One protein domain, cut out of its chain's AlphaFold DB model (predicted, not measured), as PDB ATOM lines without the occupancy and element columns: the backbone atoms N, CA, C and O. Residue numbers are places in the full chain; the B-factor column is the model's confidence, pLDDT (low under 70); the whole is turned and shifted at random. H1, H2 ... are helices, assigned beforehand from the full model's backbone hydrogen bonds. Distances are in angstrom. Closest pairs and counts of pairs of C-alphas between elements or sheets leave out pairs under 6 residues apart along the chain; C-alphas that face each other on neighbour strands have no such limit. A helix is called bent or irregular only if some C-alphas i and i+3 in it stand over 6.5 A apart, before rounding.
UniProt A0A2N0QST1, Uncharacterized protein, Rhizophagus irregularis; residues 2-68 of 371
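What this domain is: This is residues 2 to 68 of the 371 residues of an uncharacterized protein of Rhizophagus irregularis (UniProt A0A2N0QST1). Two longer helices, H2 and H5, run the same way along the length of a small all-helical body, meeting over part of their lengths, while H4 folds back against H5 as the other half of a helical hairpin. Short H3 turns crosswise from the end of H2 toward H4, and two more short helices sit at the far ends of the body, H1 by the start of H2 and H6 across the end of H5. The printed part has 67 residues, with six named helices, H1 to H6 in chain order, and no named strand; the class is all helix. The whole is compact, with a radius of gyration of the C-alphas of 12.0 A, and its outline is elongated, 36 by 22 by 18 A.

How they stand to each other: H1, residues 2 to 6, and H2, residues 10 to 23, touch only at the corner by their link; their closest C-alphas, those of Ala 4 and Val 13, are 5.9 A apart. H3, residues 25 to 30, is close to H2 but not clearly touching, about perpendicular at 79 degrees, with the C-alphas of Leu 20 and Met 28 closest at 7.7 A. H4, residues 32 to 40, is close to H3 but not clearly touching: the closest C-alphas, those of Met 28 and Val 35, are 6.3 A apart. H4 also forms a helical hairpin with H5, residues 46 to 58; these two touch, opposite ways at a steep tilt of 44 degrees, with the C-alphas of Ser 39 and Gln 49 closest at 5.4 A. With residues 47 to 51 alone, H5 touches H2, the same way at a shallow tilt of 29 degrees; the closest C-alphas, those of Gln 17 and Leu 48, are 6.3 A apart. H6, residues 60 to 66, is close to H5 but not clearly touching, about perpendicular at 76 degrees, with the C-alphas of Met 56 and Ile 63 closest at 6.6 A. H2 is apart from H4 and from H6. In H1, H2, H3, H4, H5 and H6 every O i to N i+4 pair is within hydrogen-bond range.

Where its parts are: H1 begins at C-alpha 2, (-19.353, -11.071, -4.337). H2 measures 19.8 A from first to last C-alpha, H4 11.9 A and H5 18.1 A; H1, H3 and H6 are shorter, at 6.2 A, 8.7 A and 10.2 A. H5 begins at C-alpha 46, (-27.501, -1.910, -8.477), and H6 ends at C-alpha 66, (-25.879, -14.952, -27.119).

The domain as a whole: The two C-alphas farthest apart, those of Leu 7 and Asp 61, are 36.8 A apart. The printed part has no cut, and its five links between helices are tight. The mean pLDDT of the printed part is 90.5, and no printed residue is under 70.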
ATOM      1  N   VAL A   2     -18.523 -10.330  -5.317       92.62
ATOM      2  CA  VAL A   2     -19.353 -11.071  -4.337       92.62
ATOM      3  C   VAL A   2     -18.733 -11.057  -2.938       92.62
ATOM      4  O   VAL A   2     -19.316 -10.472  -2.037       92.62
ATOM      5  N   ALA A   3     -17.483 -11.509  -2.799       95.19
ATOM      6  CA  ALA A   3     -16.767 -11.443  -1.520       95.19
ATOM      7  C   ALA A   3     -16.653 -10.017  -0.936       95.19
ATOM      8  O   ALA A   3     -16.672  -9.843   0.274       95.19
ATOM      9  N   ALA A   4     -16.548  -8.981  -1.778       94.38
ATOM     10  CA  ALA A   4     -16.505  -7.598  -1.298       94.38
ATOM     11  C   ALA A   4     -17.867  -7.149  -0.745       94.38
ATOM     12  O   ALA A   4     -17.904  -6.446   0.255       94.38
ATOM     13  N   SER A   5     -18.972  -7.586  -1.357       93.50
ATOM     14  CA  SER A   5     -20.322  -7.347  -0.837       93.50
ATOM     15  C   SER A   5     -20.578  -8.125   0.455       93.50
ATOM     16  O   SER A   5     -21.046  -7.534   1.420       93.50
ATOM     17  N   GLU A   6     -20.187  -9.400   0.524       94.38
ATOM     18  CA  GLU A   6     -20.335 -10.228   1.735       94.38
ATOM     19  C   GLU A   6     -19.531  -9.684   2.924       94.38
ATOM     20  O   GLU A   6     -19.989  -9.726   4.063       94.38
ATOM     21  N   LEU A   7     -18.347  -9.124   2.662       95.50
ATOM     22  CA  LEU A   7     -17.517  -8.444   3.662       95.50
ATOM     23  C   LEU A   7     -17.937  -6.986   3.905       95.50
ATOM     24  O   LEU A   7     -17.258  -6.261   4.632       95.50
ATOM     25  N   ASN A   8     -19.038  -6.546   3.293       92.62
ATOM     26  CA  ASN A   8     -19.606  -5.210   3.419       92.62
ATOM     27  C   ASN A   8     -18.641  -4.067   3.023       92.62
ATOM     28  O   ASN A   8     -18.727  -2.949   3.532       92.62
ATOM     29  N   LEU A   9     -17.728  -4.336   2.084       95.75
ATOM     30  CA  LEU A   9     -16.746  -3.396   1.534       95.75
ATOM     31  C   LEU A   9     -17.368  -2.573   0.395       95.75
ATOM     32  O   LEU A   9     -17.048  -2.759  -0.782       95.75
ATOM     33  N   GLN A  10     -18.281  -1.669   0.748       93.88
ATOM     34  CA  GLN A  10     -19.143  -0.970  -0.214       93.88
ATOM     35  C   GLN A  10     -18.371  -0.149  -1.261       93.88
ATOM     36  O   GLN A  10     -18.698  -0.201  -2.445       93.88
ATOM     37  N   GLU A  11     -17.294   0.537  -0.872       94.75
ATOM     38  CA  GLU A  11     -16.453   1.290  -1.817       94.75
ATOM     39  C   GLU A  11     -15.829   0.384  -2.885       94.75
ATOM     40  O   GLU A  11     -15.828   0.711  -4.073       94.75
ATOM     41  N   LEU A  12     -15.359  -0.801  -2.482       95.81
ATOM     42  CA  LEU A  12     -14.796  -1.784  -3.402       95.81
ATOM     43  C   LEU A  12     -15.875  -2.368  -4.322       95.81
ATOM     44  O   LEU A  12     -15.605  -2.627  -5.498       95.81
ATOM     45  N   VAL A  13     -17.093  -2.568  -3.813       95.62
ATOM     46  CA  VAL A  13     -18.245  -2.996  -4.617       95.62
ATOM     47  C   VAL A  13     -18.561  -1.960  -5.696       95.62
ATOM     48  O   VAL A  13     -18.613  -2.328  -6.869       95.62
ATOM     49  N   ILE A  14     -18.694  -0.683  -5.329       95.00
ATOM     50  CA  ILE A  14     -18.957   0.424  -6.266       95.00
ATOM     51  C   ILE A  14     -17.841   0.512  -7.312       95.00
ATOM     52  O   ILE A  14     -18.104   0.459  -8.514       95.00
ATOM     53  N   TYR A  15     -16.579   0.547  -6.870       95.88
ATOM     54  CA  TYR A  15     -15.429   0.618  -7.769       95.88
ATOM     55  C   TYR A  15     -15.400  -0.547  -8.766       95.88
ATOM     56  O   TYR A  15     -15.175  -0.345  -9.959       95.88
ATOM     57  N   THR A  16     -15.657  -1.774  -8.302       95.31
ATOM     58  CA  THR A  16     -15.618  -2.957  -9.171       95.31
ATOM     59  C   THR A  16     -16.755  -2.946 -10.194       95.31
ATOM     60  O   THR A  16     -16.518  -3.298 -11.348       95.31
ATOM     61  N   GLN A  17     -17.971  -2.541  -9.806       96.31
ATOM     62  CA  GLN A  17     -19.095  -2.412 -10.742       96.31
ATOM     63  C   GLN A  17     -18.774  -1.399 -11.843       96.31
ATOM     64  O   GLN A  17     -18.811  -1.737 -13.026       96.31
ATOM     65  N   SER A  18     -18.345  -0.201 -11.447       96.06
ATOM     66  CA  SER A  18     -17.928   0.853 -12.369       96.06
ATOM     67  C   SER A  18     -16.774   0.411 -13.279       96.06
ATOM     68  O   SER A  18     -16.796   0.682 -14.480       96.06
ATOM     69  N   PHE A  19     -15.781  -0.312 -12.754       95.94
ATOM     70  CA  PHE A  19     -14.686  -0.857 -13.560       95.94
ATOM     71  C   PHE A  19     -15.190  -1.839 -14.624       95.94
ATOM     72  O   PHE A  19     -14.790  -1.745 -15.785       95.94
ATOM     73  N   LEU A  20     -16.077  -2.768 -14.257       96.19
ATOM     74  CA  LEU A  20     -16.617  -3.728 -15.216       96.19
ATOM     75  C   LEU A  20     -17.437  -3.036 -16.306       96.19
ATOM     76  O   LEU A  20     -17.233  -3.319 -17.482       96.19
ATOM     77  N   ILE A  21     -18.307  -2.100 -15.928       95.75
ATOM     78  CA  ILE A  21     -19.162  -1.365 -16.868       95.75
ATOM     79  C   ILE A  21     -18.332  -0.538 -17.849       95.75
ATOM     80  O   ILE A  21     -18.631  -0.537 -19.040       95.75
ATOM     81  N   ASN A  22     -17.276   0.127 -17.379       94.69
ATOM     82  CA  ASN A  22     -16.503   1.040 -18.221       94.69
ATOM     83  C   ASN A  22     -15.417   0.345 -19.054       94.69
ATOM     84  O   ASN A  22     -15.056   0.856 -20.106       94.69
ATOM     85  N   TYR A  23     -14.875  -0.790 -18.597       95.44
ATOM     86  CA  TYR A  23     -13.703  -1.416 -19.233       95.44
ATOM     87  C   TYR A  23     -13.911  -2.868 -19.664       95.44
ATOM     88  O   TYR A  23     -13.040  -3.445 -20.319       95.44
ATOM     89  N   LYS A  24     -15.013  -3.503 -19.258       95.25
ATOM     90  CA  LYS A  24     -15.315  -4.917 -19.535       95.25
ATOM     91  C   LYS A  24     -16.728  -5.116 -20.083       95.25
ATOM     92  O   LYS A  24     -17.227  -6.237 -20.024       95.25
ATOM     93  N   ALA A  25     -17.344  -4.073 -20.646       91.88
ATOM     94  CA  ALA A  25     -18.686  -4.136 -21.225       91.88
ATOM     95  C   ALA A  25     -18.824  -5.293 -22.227       91.88
ATOM     96  O   ALA A  25     -19.686  -6.142 -22.033       91.88
ATOM     97  N   ASP A  26     -17.915  -5.413 -23.200       90.81
ATOM     98  CA  ASP A  26     -17.943  -6.496 -24.197       90.81
ATOM     99  C   ASP A  26     -17.919  -7.892 -23.567       90.81
ATOM    100  O   ASP A  26     -18.675  -8.785 -23.953       90.81
ATOM    101  N   TRP A  27     -17.066  -8.081 -22.557       91.81
ATOM    102  CA  TRP A  27     -17.000  -9.341 -21.826       91.81
ATOM    103  C   TRP A  27     -18.307  -9.608 -21.072       91.81
ATOM    104  O   TRP A  27     -18.782 -10.742 -21.064       91.81
ATOM    105  N   MET A  28     -18.915  -8.580 -20.474       91.62
ATOM    106  CA  MET A  28     -20.202  -8.712 -19.794       91.62
ATOM    107  C   MET A  28     -21.348  -9.010 -20.762       91.62
ATOM    108  O   MET A  28     -22.223  -9.796 -20.416       91.62
ATOM    109  N   GLU A  29     -21.343  -8.444 -21.970       88.69
ATOM    110  CA  GLU A  29     -22.336  -8.771 -23.000       88.69
ATOM    111  C   GLU A  29     -22.224 -10.237 -23.445       88.69
ATOM    112  O   GLU A  29     -23.236 -10.921 -23.601       88.69
ATOM    113  N   GLN A  30     -20.997 -10.745 -23.605       86.62
ATOM    114  CA  GLN A  30     -20.745 -12.155 -23.931       86.62
ATOM    115  C   GLN A  30     -21.114 -13.100 -22.782       86.62
ATOM    116  O   GLN A  30     -21.541 -14.224 -23.022       86.62
ATOM    117  N   ASN A  31     -20.974 -12.644 -21.536       88.12
ATOM    118  CA  ASN A  31     -21.253 -13.422 -20.328       88.12
ATOM    119  C   ASN A  31     -22.543 -12.952 -19.642       88.12
ATOM    120  O   ASN A  31     -22.655 -13.008 -18.416       88.12
ATOM    121  N   PHE A  32     -23.521 -12.491 -20.427       88.75
ATOM    122  CA  PHE A  32     -24.712 -11.824 -19.903       88.75
ATOM    123  C   PHE A  32     -25.449 -12.660 -18.857       88.75
ATOM    124  O   PHE A  32     -25.793 -12.121 -17.815       88.75
ATOM    125  N   SER A  33     -25.647 -13.964 -19.093       85.25
ATOM    126  CA  SER A  33     -26.336 -14.854 -18.141       85.25
ATOM    127  C   SER A  33     -25.677 -14.831 -16.757       85.25
ATOM    128  O   SER A  33     -26.345 -14.594 -15.752       85.25
ATOM    129  N   LEU A  34     -24.346 -14.970 -16.715       88.19
ATOM    130  CA  LEU A  34     -23.563 -14.960 -15.481       88.19
ATOM    131  C   LEU A  34     -23.635 -13.602 -14.774       88.19
ATOM    132  O   LEU A  34     -23.821 -13.541 -13.559       88.19
ATOM    133  N   VAL A  35     -23.472 -12.513 -15.529       91.75
ATOM    134  CA  VAL A  35     -23.506 -11.153 -14.977       91.75
ATOM    135  C   VAL A  35     -24.900 -10.830 -14.449       91.75
ATOM    136  O   VAL A  35     -25.022 -10.361 -13.320       91.75
ATOM    137  N   TYR A  36     -25.939 -11.146 -15.224       90.25
ATOM    138  CA  TYR A  36     -27.334 -10.982 -14.838       90.25
ATOM    139  C   TYR A  36     -27.604 -11.756 -13.548       90.25
ATOM    140  O   TYR A  36     -27.957 -11.143 -12.545       90.25
ATOM    141  N   GLN A  37     -27.319 -13.061 -13.517       87.75
ATOM    142  CA  GLN A  37     -27.498 -13.889 -12.324       87.75
ATOM    143  C   GLN A  37     -26.817 -13.285 -11.095       87.75
ATOM    144  O   GLN A  37     -27.469 -13.011 -10.092       87.75
ATOM    145  N   THR A  38     -25.514 -13.018 -11.209       90.69
ATOM    146  CA  THR A  38     -24.704 -12.501 -10.102       90.69
ATOM    147  C   THR A  38     -25.246 -11.163  -9.605       90.69
ATOM    148  O   THR A  38     -25.257 -10.911  -8.404       90.69
ATOM    149  N   SER A  39     -25.700 -10.298 -10.520       92.69
ATOM    150  CA  SER A  39     -26.232  -8.978 -10.184       92.69
ATOM    151  C   SER A  39     -27.586  -9.036  -9.477       92.69
ATOM    152  O   SER A  39     -27.790  -8.292  -8.526       92.69
ATOM    153  N   PHE A  40     -28.496  -9.921  -9.892       88.38
ATOM    154  CA  PHE A  40     -29.855 -10.015  -9.341       88.38
ATOM    155  C   PHE A  40     -29.964 -10.955  -8.130       88.38
ATOM    156  O   PHE A  40     -30.986 -10.962  -7.449       88.38
ATOM    157  N   GLU A  41     -28.928 -11.741  -7.833       89.00
ATOM    158  CA  GLU A  41     -28.815 -12.489  -6.574       89.00
ATOM    159  C   GLU A  41     -28.322 -11.625  -5.403       89.00
ATOM    160  O   GLU A  41     -28.468 -12.026  -4.250       89.00
ATOM    161  N   ASN A  42     -27.754 -10.447  -5.680       86.62
ATOM    162  CA  ASN A  42     -27.194  -9.568  -4.662       86.62
ATOM    163  C   ASN A  42     -27.669  -8.119  -4.839       86.62
ATOM    164  O   ASN A  42     -27.273  -7.419  -5.772       86.62
ATOM    165  N   ASP A  43     -28.450  -7.640  -3.870       88.38
ATOM    166  CA  ASP A  43     -29.053  -6.301  -3.882       88.38
ATOM    167  C   ASP A  43     -28.029  -5.149  -3.855       88.38
ATOM    168  O   ASP A  43     -28.369  -4.005  -4.151       88.38
ATOM    169  N   SER A  44     -26.757  -5.429  -3.546       91.12
ATOM    170  CA  SER A  44     -25.680  -4.427  -3.556       91.12
ATOM    171  C   SER A  44     -25.222  -4.056  -4.975       91.12
ATOM    172  O   SER A  44     -24.495  -3.076  -5.154       91.12
ATOM    173  N   PHE A  45     -25.595  -4.831  -5.999       94.81
ATOM    174  CA  PHE A  45     -25.078  -4.684  -7.366       94.81
ATOM    175  C   PHE A  45     -25.992  -3.865  -8.290       94.81
ATOM    176  O   PHE A  45     -26.201  -4.210  -9.454       94.81
ATOM    177  N   LEU A  46     -26.523  -2.751  -7.778       93.50
ATOM    178  CA  LEU A  46     -27.501  -1.910  -8.477       93.50
ATOM    179  C   LEU A  46     -27.002  -1.345  -9.820       93.50
ATOM    180  O   LEU A  46     -27.786  -1.231 -10.764       93.50
ATOM    181  N   GLU A  47     -25.715  -0.997  -9.945       94.69
ATOM    182  CA  GLU A  47     -25.171  -0.473 -11.209       94.69
ATOM    183  C   GLU A  47     -25.140  -1.559 -12.288       94.69
ATOM    184  O   GLU A  47     -25.482  -1.292 -13.442       94.69
ATOM    185  N   LEU A  48     -24.788  -2.794 -11.912       94.81
ATOM    186  CA  LEU A  48     -24.818  -3.936 -12.826       94.81
ATOM    187  C   LEU A  48     -26.241  -4.353 -13.182       94.81
ATOM    188  O   LEU A  48     -26.513  -4.591 -14.355       94.81
ATOM    189  N   GLN A  49     -27.162  -4.376 -12.216       93.62
ATOM    190  CA  GLN A  49     -28.578  -4.642 -12.491       93.62
ATOM    191  C   GLN A  49     -29.132  -3.628 -13.502       93.62
ATOM    192  O   GLN A  49     -29.802  -4.003 -14.470       93.62
ATOM    193  N   LYS A  50     -28.793  -2.342 -13.332       92.69
ATOM    194  CA  LYS A  50     -29.159  -1.286 -14.281       92.69
ATOM    195  C   LYS A  50     -28.522  -1.505 -15.650       92.69
ATOM    196  O   LYS A  50     -29.227  -1.428 -16.651       92.69
ATOM    197  N   PHE A  51     -27.227  -1.816 -15.708       92.75
ATOM    198  CA  PHE A  51     -26.540  -2.138 -16.962       92.75
ATOM    199  C   PHE A  51     -27.233  -3.291 -17.704       92.75
ATOM    200  O   PHE A  51     -27.560  -3.158 -18.882       92.75
ATOM    201  N   CYS A  52     -27.522  -4.391 -17.008       91.12
ATOM    202  CA  CYS A  52     -28.210  -5.552 -17.563       91.12
ATOM    203  C   CYS A  52     -29.618  -5.210 -18.073       91.12
ATOM    204  O   CYS A  52     -29.988  -5.613 -19.177       91.12
ATOM    205  N   THR A  53     -30.384  -4.438 -17.300       89.25
ATOM    206  CA  THR A  53     -31.744  -4.010 -17.668       89.25
ATOM    207  C   THR A  53     -31.727  -3.082 -18.885       89.25
ATOM    208  O   THR A  53     -32.516  -3.264 -19.815       89.25
ATOM    209  N   ASP A  54     -30.787  -2.133 -18.932       89.69
ATOM    210  CA  ASP A  54     -30.589  -1.223 -20.065       89.69
ATOM    211  C   ASP A  54     -30.213  -1.996 -21.337       89.69
ATOM    212  O   ASP A  54     -30.739  -1.720 -22.420       89.69
ATOM    213  N   LEU A  55     -29.306  -2.967 -21.213       88.31
ATOM    214  CA  LEU A  55     -28.851  -3.800 -22.322       88.31
ATOM    215  C   LEU A  55     -30.005  -4.630 -22.900       88.31
ATOM    216  O   LEU A  55     -30.211  -4.641 -24.117       88.31
ATOM    217  N   MET A  56     -30.795  -5.256 -22.026       85.56
ATOM    218  CA  MET A  56     -31.945  -6.073 -22.408       85.56
ATOM    219  C   MET A  56     -33.071  -5.238 -23.030       85.56
ATOM    220  O   MET A  56     -33.669  -5.646 -24.022       85.56
ATOM    221  N   SER A  57     -33.319  -4.031 -22.518       84.75
ATOM    222  CA  SER A  57     -34.341  -3.125 -23.062       84.75
ATOM    223  C   SER A  57     -33.968  -2.582 -24.446       84.75
ATOM    224  O   SER A  57     -34.830  -2.391 -25.306       84.75
ATOM    225  N   LYS A  58     -32.675  -2.322 -24.688       84.94
ATOM    226  CA  LYS A  58     -32.182  -1.772 -25.963       84.94
ATOM    227  C   LYS A  58     -32.037  -2.841 -27.042       84.94
ATOM    228  O   LYS A  58     -32.477  -2.630 -28.171       84.94
ATOM    229  N   ASN A  59     -31.430  -3.978 -26.699       83.50
ATOM    230  CA  ASN A  59     -31.016  -5.000 -27.659       83.50
ATOM    231  C   ASN A  59     -31.464  -6.416 -27.257       83.50
ATOM    232  O   ASN A  59     -30.628  -7.325 -27.228       83.50
ATOM    233  N   PRO A  60     -32.768  -6.651 -27.015       82.56
ATOM    234  CA  PRO A  60     -33.242  -7.952 -26.544       82.56
ATOM    235  C   PRO A  60     -32.877  -9.080 -27.515       82.56
ATOM    236  O   PRO A  60     -32.359 -10.112 -27.103       82.56
ATOM    237  N   ASP A  61     -33.033  -8.854 -28.825       81.12
ATOM    238  CA  ASP A  61     -32.695  -9.837 -29.863       81.12
ATOM    239  C   ASP A  61     -31.227 -10.300 -29.802       81.12
ATOM    240  O   ASP A  61     -30.938 -11.463 -30.073       81.12
ATOM    241  N   LYS A  62     -30.289  -9.396 -29.480       82.75
ATOM    242  CA  LYS A  62     -28.851  -9.705 -29.415       82.75
ATOM    243  C   LYS A  62     -28.553 -10.581 -28.202       82.75
ATOM    244  O   LYS A  62     -27.863 -11.584 -28.336       82.75
ATOM    245  N   ILE A  63     -29.122 -10.221 -27.053       83.88
ATOM    246  CA  ILE A  63     -28.937 -10.942 -25.791       83.88
ATOM    247  C   ILE A  63     -29.534 -12.339 -25.871       83.88
ATOM    248  O   ILE A  63     -28.857 -13.319 -25.589       83.88
ATOM    249  N   PHE A  64     -30.764 -12.465 -26.364       81.25
ATOM    250  CA  PHE A  64     -31.384 -13.778 -26.528       81.25
ATOM    251  C   PHE A  64     -30.654 -14.691 -27.520       81.25
ATOM    252  O   PHE A  64     -30.809 -15.902 -27.428       81.25
ATOM    253  N   LYS A  65     -29.859 -14.151 -28.451       79.94
ATOM    254  CA  LYS A  65     -29.017 -14.949 -29.359       79.94
ATOM    255  C   LYS A  65     -27.688 -15.382 -28.739       79.94
ATOM    256  O   LYS A  65     -27.154 -16.398 -29.165       79.94
ATOM    257  N   SER A  66     -27.136 -14.609 -27.803       79.44
ATOM    258  CA  SER A  66     -25.879 -14.952 -27.119       79.44
ATOM    259  C   SER A  66     -26.083 -15.868 -25.914       79.44
ATOM    260  O   SER A  66     -25.125 -16.465 -25.429       79.44
ATOM    261  N   LEU A  67     -27.319 -15.977 -25.431       81.31
ATOM    262  CA  LEU A  67     -27.705 -16.849 -24.334       81.31
ATOM    263  C   LEU A  67     -27.612 -18.334 -24.719       81.31
ATOM    264  O   LEU A  67     -28.182 -18.776 -25.715       81.31
ATOM    265  N   ASP A  68     -26.934 -19.112 -23.877       81.69
ATOM    266  CA  ASP A  68     -26.923 -20.570 -23.949       81.69
ATOM    267  C   ASP A  68     -28.081 -21.150 -23.123       81.69
ATOM    268  O   ASP A  68     -28.005 -21.276 -21.903       81.69
TER     269      ASP A  68